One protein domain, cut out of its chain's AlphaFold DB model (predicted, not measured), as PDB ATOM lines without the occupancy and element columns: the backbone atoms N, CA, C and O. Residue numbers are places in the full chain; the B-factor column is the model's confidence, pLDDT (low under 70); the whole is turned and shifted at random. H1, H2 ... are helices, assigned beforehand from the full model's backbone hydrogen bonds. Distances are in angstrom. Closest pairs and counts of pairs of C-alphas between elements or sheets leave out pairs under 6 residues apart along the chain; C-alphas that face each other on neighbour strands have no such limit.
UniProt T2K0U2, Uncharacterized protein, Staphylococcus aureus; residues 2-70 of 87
ATOM      1  N   ALA A   2     -34.252   0.757 -18.794       61.88
ATOM      2  CA  ALA A   2     -33.675   0.708 -17.435       61.88
ATOM      3  C   ALA A   2     -32.576  -0.362 -17.220       61.88
ATOM      4  O   ALA A   2     -31.576  -0.079 -16.569       61.88
ATOM      5  N   PHE A   3     -32.728  -1.553 -17.817       62.38
ATOM      6  CA  PHE A   3     -31.764  -2.663 -17.716       62.38
ATOM      7  C   PHE A   3     -30.345  -2.267 -18.149       62.38
ATOM      8  O   PHE A   3     -29.383  -2.530 -17.438       62.38
ATOM      9  N   PHE A   4     -30.220  -1.586 -19.291       60.56
ATOM     10  CA  PHE A   4     -28.928  -1.204 -19.860       60.56
ATOM     11  C   PHE A   4     -28.211  -0.147 -19.010       60.56
ATOM     12  O   PHE A   4     -27.008  -0.234 -18.797       60.56
ATOM     13  N   ASN A   5     -28.956   0.819 -18.468       63.78
ATOM     14  CA  ASN A   5     -28.373   1.870 -17.635       63.78
ATOM     15  C   ASN A   5     -27.809   1.309 -16.325       63.78
ATOM     16  O   ASN A   5     -26.690   1.647 -15.961       63.78
ATOM     17  N   ILE A   6     -28.553   0.417 -15.660       62.00
ATOM     18  CA  ILE A   6     -28.099  -0.242 -14.425       62.00
ATOM     19  C   ILE A   6     -26.888  -1.130 -14.714       62.00
ATOM     20  O   ILE A   6     -25.931  -1.122 -13.953       62.00
ATOM     21  N   PHE A   7     -26.907  -1.847 -15.835       64.38
ATOM     22  CA  PHE A   7     -25.825  -2.721 -16.274       64.38
ATOM     23  C   PHE A   7     -24.499  -1.988 -16.544       64.38
ATOM     24  O   PHE A   7     -23.431  -2.511 -16.229       64.38
ATOM     25  N   VAL A   8     -24.552  -0.783 -17.124       61.25
ATOM     26  CA  VAL A   8     -23.355   0.034 -17.394       61.25
ATOM     27  C   VAL A   8     -22.897   0.788 -16.141       61.25
ATOM     28  O   VAL A   8     -21.702   0.993 -15.957       61.25
ATOM     29  N   SER A   9     -23.818   1.183 -15.253       60.66
ATOM     30  CA  SER A   9     -23.479   1.933 -14.037       60.66
ATOM     31  C   SER A   9     -23.076   1.062 -12.843       60.66
ATOM     32  O   SER A   9     -22.642   1.606 -11.832       60.66
ATOM     33  N   SER A  10     -23.285  -0.257 -12.894       60.88
ATOM     34  CA  SER A  10     -23.215  -1.127 -11.710       60.88
ATOM     35  C   SER A  10     -21.813  -1.427 -11.189       60.88
ATOM     36  O   SER A  10     -21.711  -2.119 -10.173       60.88
ATOM     37  N   ASP A  11     -20.739  -0.919 -11.800       66.25
ATOM     38  CA  ASP A  11     -19.395  -1.198 -11.293       66.25
ATOM     39  C   ASP A  11     -19.002  -0.286 -10.117       66.25
ATOM     40  O   ASP A  11     -18.123   0.574 -10.180       66.25
ATOM     41  N   ILE A  12     -19.670  -0.514  -8.987       65.69
ATOM     42  CA  ILE A  12     -19.339   0.081  -7.686       65.69
ATOM     43  C   ILE A  12     -17.965  -0.429  -7.206       65.69
ATOM     44  O   ILE A  12     -17.302   0.211  -6.387       65.69
ATOM     45  N   SER A  13     -17.495  -1.567  -7.729       63.12
ATOM     46  CA  SER A  13     -16.265  -2.220  -7.283       63.12
ATOM     47  C   SER A  13     -14.996  -1.465  -7.709       63.12
ATOM     48  O   SER A  13     -13.971  -1.546  -7.024       63.12
ATOM     49  N   MET A  14     -15.091  -0.614  -8.739       65.25
ATOM     50  CA  MET A  14     -14.029   0.323  -9.124       65.25
ATOM     51  C   MET A  14     -13.729   1.396  -8.066       65.25
ATOM     52  O   MET A  14     -12.610   1.907  -8.032       65.25
ATOM     53  N   LEU A  15     -14.655   1.710  -7.151       67.00
ATOM     54  CA  LEU A  15     -14.417   2.718  -6.103       67.00
ATOM     55  C   LEU A  15     -13.279   2.322  -5.151       67.00
ATOM     56  O   LEU A  15     -12.616   3.192  -4.588       67.00
ATOM     57  N   GLY A  16     -12.983   1.024  -5.013       62.91
ATOM     58  CA  GLY A  16     -11.858   0.541  -4.208       62.91
ATOM     59  C   GLY A  16     -10.486   1.005  -4.717       62.91
ATOM     60  O   GLY A  16      -9.542   1.115  -3.929       62.91
ATOM     61  N   TYR A  17     -10.373   1.332  -6.009       64.12
ATOM     62  CA  TYR A  17      -9.144   1.877  -6.594       64.12
ATOM     63  C   TYR A  17      -8.833   3.302  -6.123       64.12
ATOM     64  O   TYR A  17      -7.678   3.712  -6.206       64.12
ATOM     65  N   LEU A  18      -9.812   4.029  -5.567       71.31
ATOM     66  CA  LEU A  18      -9.585   5.360  -4.993       71.31
ATOM     67  C   LEU A  18      -8.711   5.318  -3.733       71.31
ATOM     68  O   LEU A  18      -8.074   6.313  -3.404       71.31
ATOM     69  N   TYR A  19      -8.674   4.182  -3.027       71.25
ATOM     70  CA  TYR A  19      -7.926   4.056  -1.775       71.25
ATOM     71  C   TYR A  19      -6.522   3.479  -1.994       71.25
ATOM     72  O   TYR A  19      -5.532   4.029  -1.518       71.25
ATOM     73  N   ASN A  20      -6.415   2.350  -2.704       73.62
ATOM     74  CA  ASN A  20      -5.139   1.735  -3.080       73.62
ATOM     75  C   ASN A  20      -5.376   0.647  -4.139       73.62
ATOM     76  O   ASN A  20      -6.346  -0.100  -4.036       73.62
ATOM     77  N   ASN A  21      -4.441   0.456  -5.073       71.62
ATOM     78  CA  ASN A  21      -4.469  -0.627  -6.065       71.62
ATOM     79  C   ASN A  21      -4.661  -2.027  -5.456       71.62
ATOM     80  O   ASN A  21      -5.372  -2.848  -6.032       71.62
ATOM     81  N   LYS A  22      -4.077  -2.314  -4.280       72.38
ATOM     82  CA  LYS A  22      -4.303  -3.606  -3.601       72.38
ATOM     83  C   LYS A  22      -5.759  -3.771  -3.175       72.38
ATOM     84  O   LYS A  22      -6.383  -4.770  -3.518       72.38
ATOM     85  N   ILE A  23      -6.295  -2.786  -2.457       74.00
ATOM     86  CA  ILE A  23      -7.667  -2.814  -1.931       74.00
ATOM     87  C   ILE A  23      -8.676  -2.806  -3.086       74.00
ATOM     88  O   ILE A  23      -9.596  -3.618  -3.083       74.00
ATOM     89  N   GLY A  24      -8.433  -1.997  -4.121       74.88
ATOM     90  CA  GLY A  24      -9.204  -1.987  -5.362       74.88
ATOM     91  C   GLY A  24      -9.249  -3.350  -6.037       74.88
ATOM     92  O   GLY A  24     -10.334  -3.843  -6.312       74.88
ATOM     93  N   SER A  25      -8.104  -4.023  -6.206       72.31
ATOM     94  CA  SER A  25      -8.074  -5.353  -6.833       72.31
ATOM     95  C   SER A  25      -8.857  -6.417  -6.050       72.31
ATOM     96  O   SER A  25      -9.533  -7.249  -6.651       72.31
ATOM     97  N   TYR A  26      -8.828  -6.375  -4.711       74.94
ATOM     98  CA  TYR A  26      -9.612  -7.291  -3.880       74.94
ATOM     99  C   TYR A  26     -11.111  -7.002  -3.958       74.94
ATOM    100  O   TYR A  26     -11.889  -7.924  -4.197       74.94
ATOM    101  N   ILE A  27     -11.513  -5.738  -3.788       77.25
ATOM    102  CA  ILE A  27     -12.923  -5.324  -3.857       77.25
ATOM    103  C   ILE A  27     -13.497  -5.644  -5.241       77.25
ATOM    104  O   ILE A  27     -14.586  -6.207  -5.337       77.25
ATOM    105  N   TYR A  28     -12.726  -5.378  -6.296       77.62
ATOM    106  CA  TYR A  28     -13.087  -5.698  -7.670       77.62
ATOM    107  C   TYR A  28     -13.311  -7.194  -7.883       77.62
ATOM    108  O   TYR A  28     -14.365  -7.599  -8.367       77.62
ATOM    109  N   ASN A  29     -12.360  -8.037  -7.467       77.81
ATOM    110  CA  ASN A  29     -12.474  -9.488  -7.630       77.81
ATOM    111  C   ASN A  29     -13.635 -10.085  -6.818       77.81
ATOM    112  O   ASN A  29     -14.240 -11.059  -7.262       77.81
ATOM    113  N   ILE A  30     -13.951  -9.519  -5.648       78.00
ATOM    114  CA  ILE A  30     -15.104  -9.938  -4.838       78.00
ATOM    115  C   ILE A  30     -16.413  -9.532  -5.525       78.00
ATOM    116  O   ILE A  30     -17.307 -10.367  -5.655       78.00
ATOM    117  N   GLY A  31     -16.513  -8.289  -6.009       77.25
ATOM    118  CA  GLY A  31     -17.679  -7.804  -6.759       77.25
ATOM    119  C   GLY A  31     -17.907  -8.555  -8.076       77.25
ATOM    120  O   GLY A  31     -19.049  -8.780  -8.475       77.25
ATOM    121  N   HIS A  32     -16.821  -9.027  -8.692       79.00
ATOM    122  CA  HIS A  32     -16.816  -9.828  -9.916       79.00
ATOM    123  C   HIS A  32     -16.728 -11.342  -9.663       79.00
ATOM    124  O   HIS A  32     -16.257 -12.099 -10.519       79.00
ATOM    125  N   SER A  33     -17.170 -11.804  -8.490       82.00
ATOM    126  CA  SER A  33     -17.318 -13.227  -8.192       82.00
ATOM    127  C   SER A  33     -18.682 -13.734  -8.650       82.00
ATOM    128  O   SER A  33     -19.713 -13.197  -8.255       82.00
ATOM    129  N   TYR A  34     -18.704 -14.833  -9.409       82.44
ATOM    130  CA  TYR A  34     -19.947 -15.504  -9.811       82.44
ATOM    131  C   TYR A  34     -20.724 -16.106  -8.630       82.44
ATOM    132  O   TYR A  34     -21.912 -16.388  -8.762       82.44
ATOM    133  N   ILE A  35     -20.084 -16.281  -7.467       86.00
ATOM    134  CA  ILE A  35     -20.702 -16.897  -6.285       86.00
ATOM    135  C   ILE A  35     -21.938 -16.104  -5.847       86.00
ATOM    136  O   ILE A  35     -22.989 -16.692  -5.613       86.00
ATOM    137  N   ILE A  36     -21.833 -14.775  -5.773       85.56
ATOM    138  CA  ILE A  36     -22.915 -13.915  -5.281       85.56
ATOM    139  C   ILE A  36     -24.156 -13.982  -6.193       85.56
ATOM    140  O   ILE A  36     -25.227 -14.328  -5.691       85.56
ATOM    141  N   PRO A  37     -24.067 -13.736  -7.516       87.19
ATOM    142  CA  PRO A  37     -25.236 -13.832  -8.385       87.19
ATOM    143  C   PRO A  37     -25.802 -15.255  -8.500       87.19
ATOM    144  O   PRO A  37     -27.018 -15.413  -8.637       87.19
ATOM    145  N   ILE A  38     -24.973 -16.299  -8.393       87.75
ATOM    146  CA  ILE A  38     -25.462 -17.686  -8.344       87.75
ATOM    147  C   ILE A  38     -26.274 -17.920  -7.067       87.75
ATOM    148  O   ILE A  38     -27.371 -18.467  -7.145       87.75
ATOM    149  N   LEU A  39     -25.798 -17.462  -5.905       89.94
ATOM    150  CA  LEU A  39     -26.548 -17.565  -4.649       89.94
ATOM    151  C   LEU A  39     -27.876 -16.802  -4.710       89.94
ATOM    152  O   LEU A  39     -28.891 -17.333  -4.268       89.94
ATOM    153  N   ILE A  40     -27.900 -15.606  -5.307       88.94
ATOM    154  CA  ILE A  40     -29.145 -14.847  -5.518       88.94
ATOM    155  C   ILE A  40     -30.103 -15.622  -6.434       88.94
ATOM    156  O   ILE A  40     -31.299 -15.674  -6.163       88.94
ATOM    157  N   THR A  41     -29.587 -16.277  -7.477       90.00
ATOM    158  CA  THR A  41     -30.396 -17.109  -8.385       90.00
ATOM    159  C   THR A  41     -30.967 -18.336  -7.670       90.00
ATOM    160  O   THR A  41     -32.141 -18.659  -7.840       90.00
ATOM    161  N   LEU A  42     -30.177 -19.002  -6.824       90.31
ATOM    162  CA  LEU A  42     -30.655 -20.117  -6.001       90.31
ATOM    163  C   LEU A  42     -31.698 -19.657  -4.976       90.31
ATOM    164  O   LEU A  42     -32.686 -20.348  -4.748       90.31
ATOM    165  N   PHE A  43     -31.517 -18.474  -4.391       90.31
ATOM    166  CA  PHE A  43     -32.487 -17.896  -3.468       90.31
ATOM    167  C   PHE A  43     -33.789 -17.500  -4.181       90.31
ATOM    168  O   PHE A  43     -34.874 -17.719  -3.646       90.31
ATOM    169  N   TYR A  44     -33.709 -17.022  -5.425       91.62
ATOM    170  CA  TYR A  44     -34.882 -16.844  -6.280       91.62
ATOM    171  C   TYR A  44     -35.666 -18.152  -6.456       91.62
ATOM    172  O   TYR A  44     -36.885 -18.123  -6.320       91.62
ATOM    173  N   LEU A  45     -35.004 -19.298  -6.668       88.00
ATOM    174  CA  LEU A  45     -35.704 -20.589  -6.783       88.00
ATOM    175  C   LEU A  45     -36.515 -20.945  -5.526       88.00
ATOM    176  O   LEU A  45     -37.486 -21.689  -5.628       88.00
ATOM    177  N   ALA A  46     -36.138 -20.418  -4.358       91.62
ATOM    178  CA  ALA A  46     -36.857 -20.643  -3.107       91.62
ATOM    179  C   ALA A  46     -38.027 -19.666  -2.882       91.62
ATOM    180  O   ALA A  46     -39.022 -20.052  -2.277       91.62
ATOM    181  N   VAL A  47     -37.914 -18.408  -3.331       92.00
ATOM    182  CA  VAL A  47     -38.873 -17.332  -2.990       92.00
ATOM    183  C   VAL A  47     -39.761 -16.916  -4.175       92.00
ATOM    184  O   VAL A  47     -40.850 -16.393  -3.967       92.00
ATOM    185  N   GLY A  48     -39.330 -17.147  -5.419       88.25
ATOM    186  CA  GLY A  48     -40.107 -16.863  -6.633       88.25
ATOM    187  C   GLY A  48     -40.268 -15.376  -6.973       88.25
ATOM    188  O   GLY A  48     -41.198 -15.002  -7.676       88.25
ATOM    189  N   VAL A  49     -39.396 -14.503  -6.461       89.88
ATOM    190  CA  VAL A  49     -39.480 -13.052  -6.698       89.88
ATOM    191  C   VAL A  49     -38.710 -12.672  -7.962       89.88
ATOM    192  O   VAL A  49     -37.479 -12.651  -7.955       89.88
ATOM    193  N   ASP A  50     -39.424 -12.283  -9.019       87.12
ATOM    194  CA  ASP A  50     -38.847 -11.942 -10.333       87.12
ATOM    195  C   ASP A  50     -37.761 -10.856 -10.279       87.12
ATOM    196  O   ASP A  50     -36.818 -10.862 -11.073       87.12
ATOM    197  N   LEU A  51     -37.844  -9.939  -9.308       85.94
ATOM    198  CA  LEU A  51     -36.824  -8.909  -9.100       85.94
ATOM    199  C   LEU A  51     -35.445  -9.518  -8.797       85.94
ATOM    200  O   LEU A  51     -34.436  -9.013  -9.287       85.94
ATOM    201  N   LEU A  52     -35.386 -10.608  -8.023       84.19
ATOM    202  CA  LEU A  52     -34.125 -11.275  -7.686       84.19
ATOM    203  C   LEU A  52     -33.489 -11.916  -8.918       84.19
ATOM    204  O   LEU A  52     -32.275 -11.818  -9.094       84.19
ATOM    205  N   LEU A  53     -34.309 -12.519  -9.782       86.44
ATOM    206  CA  LEU A  53     -33.852 -13.074 -11.051       86.44
ATOM    207  C   LEU A  53     -33.333 -11.967 -11.979       86.44
ATOM    208  O   LEU A  53     -32.280 -12.112 -12.594       86.44
ATOM    209  N   GLY A  54     -34.029 -10.828 -12.044       86.38
ATOM    210  CA  GLY A  54     -33.572  -9.666 -12.806       86.38
ATOM    211  C   GLY A  54     -32.207  -9.156 -12.332       86.38
ATOM    212  O   GLY A  54     -31.310  -8.946 -13.147       86.38
ATOM    213  N   ILE A  55     -32.025  -9.014 -11.015       85.75
ATOM    214  CA  ILE A  55     -30.754  -8.582 -10.416       85.75
ATOM    215  C   ILE A  55     -29.638  -9.590 -10.711       85.75
ATOM    216  O   ILE A  55     -28.549  -9.184 -11.120       85.75
ATOM    217  N   SER A  56     -29.888 -10.894 -10.543       86.94
ATOM    218  CA  SER A  56     -28.856 -11.908 -10.766       86.94
ATOM    219  C   SER A  56     -28.434 -11.998 -12.231       86.94
ATOM    220  O   SER A  56     -27.240 -12.102 -12.506       86.94
ATOM    221  N   LEU A  57     -29.373 -11.886 -13.175       87.38
ATOM    222  CA  LEU A  57     -29.080 -11.902 -14.608       87.38
ATOM    223  C   LEU A  57     -28.307 -10.660 -15.062       87.38
ATOM    224  O   LEU A  57     -27.344 -10.801 -15.817       87.38
ATOM    225  N   ILE A  58     -28.676  -9.463 -14.584       87.88
ATOM    226  CA  ILE A  58     -27.919  -8.226 -14.859       87.88
ATOM    227  C   ILE A  58     -26.482  -8.381 -14.359       87.88
ATOM    228  O   ILE A  58     -25.537  -8.090 -15.090       87.88
ATOM    229  N   TRP A  59     -26.317  -8.884 -13.135       86.62
ATOM    230  CA  TRP A  59     -25.005  -9.054 -12.521       86.62
ATOM    231  C   TRP A  59     -24.169 -10.119 -13.245       86.62
ATOM    232  O   TRP A  59     -23.009  -9.871 -13.563       86.62
ATOM    233  N   LEU A  60     -24.747 -11.273 -13.597       85.56
ATOM    234  CA  LEU A  60     -24.061 -12.302 -14.390       85.56
ATOM    235  C   LEU A  60     -23.603 -11.768 -15.743       85.56
ATOM    236  O   LEU A  60     -22.458 -11.992 -16.130       85.56
ATOM    237  N   ALA A  61     -24.482 -11.055 -16.448       85.38
ATOM    238  CA  ALA A  61     -24.147 -10.461 -17.729       85.38
ATOM    239  C   ALA A  61     -23.018  -9.427 -17.579       85.38
ATOM    240  O   ALA A  61     -22.150  -9.354 -18.447       85.38
ATOM    241  N   HIS A  62     -23.011  -8.650 -16.489       84.62
ATOM    242  CA  HIS A  62     -21.986  -7.639 -16.229       84.62
ATOM    243  C   HIS A  62     -20.620  -8.302 -16.019       84.62
ATOM    244  O   HIS A  62     -19.661  -7.954 -16.704       84.62
ATOM    245  N   ILE A  63     -20.550  -9.342 -15.174       83.12
ATOM    246  CA  ILE A  63     -19.312 -10.112 -14.961       83.12
ATOM    247  C   ILE A  63     -18.866 -10.793 -16.263       83.12
ATOM    248  O   ILE A  63     -17.680 -10.781 -16.587       83.12
ATOM    249  N   ALA A  64     -19.789 -11.379 -17.030       82.06
ATOM    250  CA  ALA A  64     -19.458 -12.030 -18.294       82.06
ATOM    251  C   ALA A  64     -18.871 -11.031 -19.302       82.06
ATOM    252  O   ALA A  64     -17.815 -11.296 -19.875       82.06
ATOM    253  N   MET A  65     -19.502  -9.864 -19.466       82.00
ATOM    254  CA  MET A  65     -19.007  -8.805 -20.340       82.00
ATOM    255  C   MET A  65     -17.622  -8.322 -19.899       82.00
ATOM    256  O   MET A  65     -16.701  -8.311 -20.715       82.00
ATOM    257  N   ASP A  66     -17.445  -8.027 -18.612       79.44
ATOM    258  CA  ASP A  66     -16.164  -7.601 -18.042       79.44
ATOM    259  C   ASP A  66     -15.023  -8.589 -18.354       79.44
ATOM    260  O   ASP A  66     -13.941  -8.226 -18.833       79.44
ATOM    261  N   ARG A  67     -15.296  -9.890 -18.187       76.44
ATOM    262  CA  ARG A  67     -14.328 -10.953 -18.478       76.44
ATOM    263  C   ARG A  67     -14.069 -11.126 -19.972       76.44
ATOM    264  O   ARG A  67     -12.923 -11.392 -20.331       76.44
ATOM    265  N   THR A  68     -15.070 -10.937 -20.835       75.38
ATOM    266  CA  THR A  68     -14.882 -10.987 -22.299       75.38
ATOM    267  C   THR A  68     -14.084  -9.805 -22.846       75.38
ATOM    268  O   THR A  68     -13.334  -9.985 -23.801       75.38
ATOM    269  N   ILE A  69     -14.177  -8.623 -22.223       72.06
ATOM    270  CA  ILE A  69     -13.397  -7.431 -22.606       72.06
ATOM    271  C   ILE A  69     -11.924  -7.556 -22.161       72.06
ATOM    272  O   ILE A  69     -11.063  -6.803 -22.612       72.06
ATOM    273  N   GLY A  70     -11.597  -8.553 -21.333       64.12
ATOM    274  CA  GLY A  70     -10.223  -8.858 -20.934       64.12
ATOM    275  C   GLY A  70      -9.799  -8.211 -19.616       64.12
ATOM    276  O   GLY A  70      -8.613  -8.225 -19.288       64.12
TER     277      GLY A  70
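What this domain is: This is residues 2 to 70 of the 87 residues of an uncharacterized protein of Staphylococcus aureus (UniProt T2K0U2). Two helical hairpins, H2 with H3 and H4 with H5, are set one after the other along the longest axis, and H1 packs across one side of H5. H3 and H4 follow each other along that axis, H5 folds back beside H4, and the turn at residues 46 to 51 sticks out. The printed part has 69 residues with five named helices, H1 to H5 in chain order, and no named strand; its class is all helix. It is elongated, spanning 40 by 22 by 20 A, and only just compact, close to loose, with a radius of gyration of the C-alphas of 13.1 A.

How they stand to each other: Start at H1, residues 2 to 9; it meets H2, residues 12 to 18, only through their link. H2 touches H3, residues 21 to 31, in a hairpin: look at Gly 16 and Gly 24, their closest C-alphas, 3.8 A apart, at a shallow tilt of 7 degrees, opposite ways. H3 and H4, residues 35 to 47, are apart. H4 and H5, residues 50 to 69, form the other hairpin and touch, the closest C-alphas being those of Pro 37 and Ser 56, 4.7 A apart, at a shallow tilt of 20 degrees, opposite ways. With residues 58 to 62 alone, H5 touches H1: the closest C-alphas, of Phe 7 and Ile 58, are 6.1 A apart, at a steep tilt of 43 degrees, the same way. H2 and H5 are apart. In H1, H3, H4 and H5 every O i to N i+4 pair is within hydrogen-bond range; in H2 0 of 3 are, but 4 of 4 O i to N i+3 pairs.

Where its parts are: Find C-alpha 2 at (-33.675, 0.708, -17.435), where H1 begins its 10.8 A. H2 covers 11.4 A and H3 15.0 A. From C-alpha 35 at (-20.702, -16.897, -6.285) H4 runs 18.5 A, and H5, the longest, runs 28.6 A to C-alpha 69 at (-13.397, -7.431, -22.606).

The domain as a whole: The C-alphas of Asn 20 and Gly 48 are the two farthest apart, 39.8 A. The printed part has no cut, and the four links are tight. Look for pLDDT under 70 at residues 2 to 17 and residue 70; the mean of the printed part is 77.9.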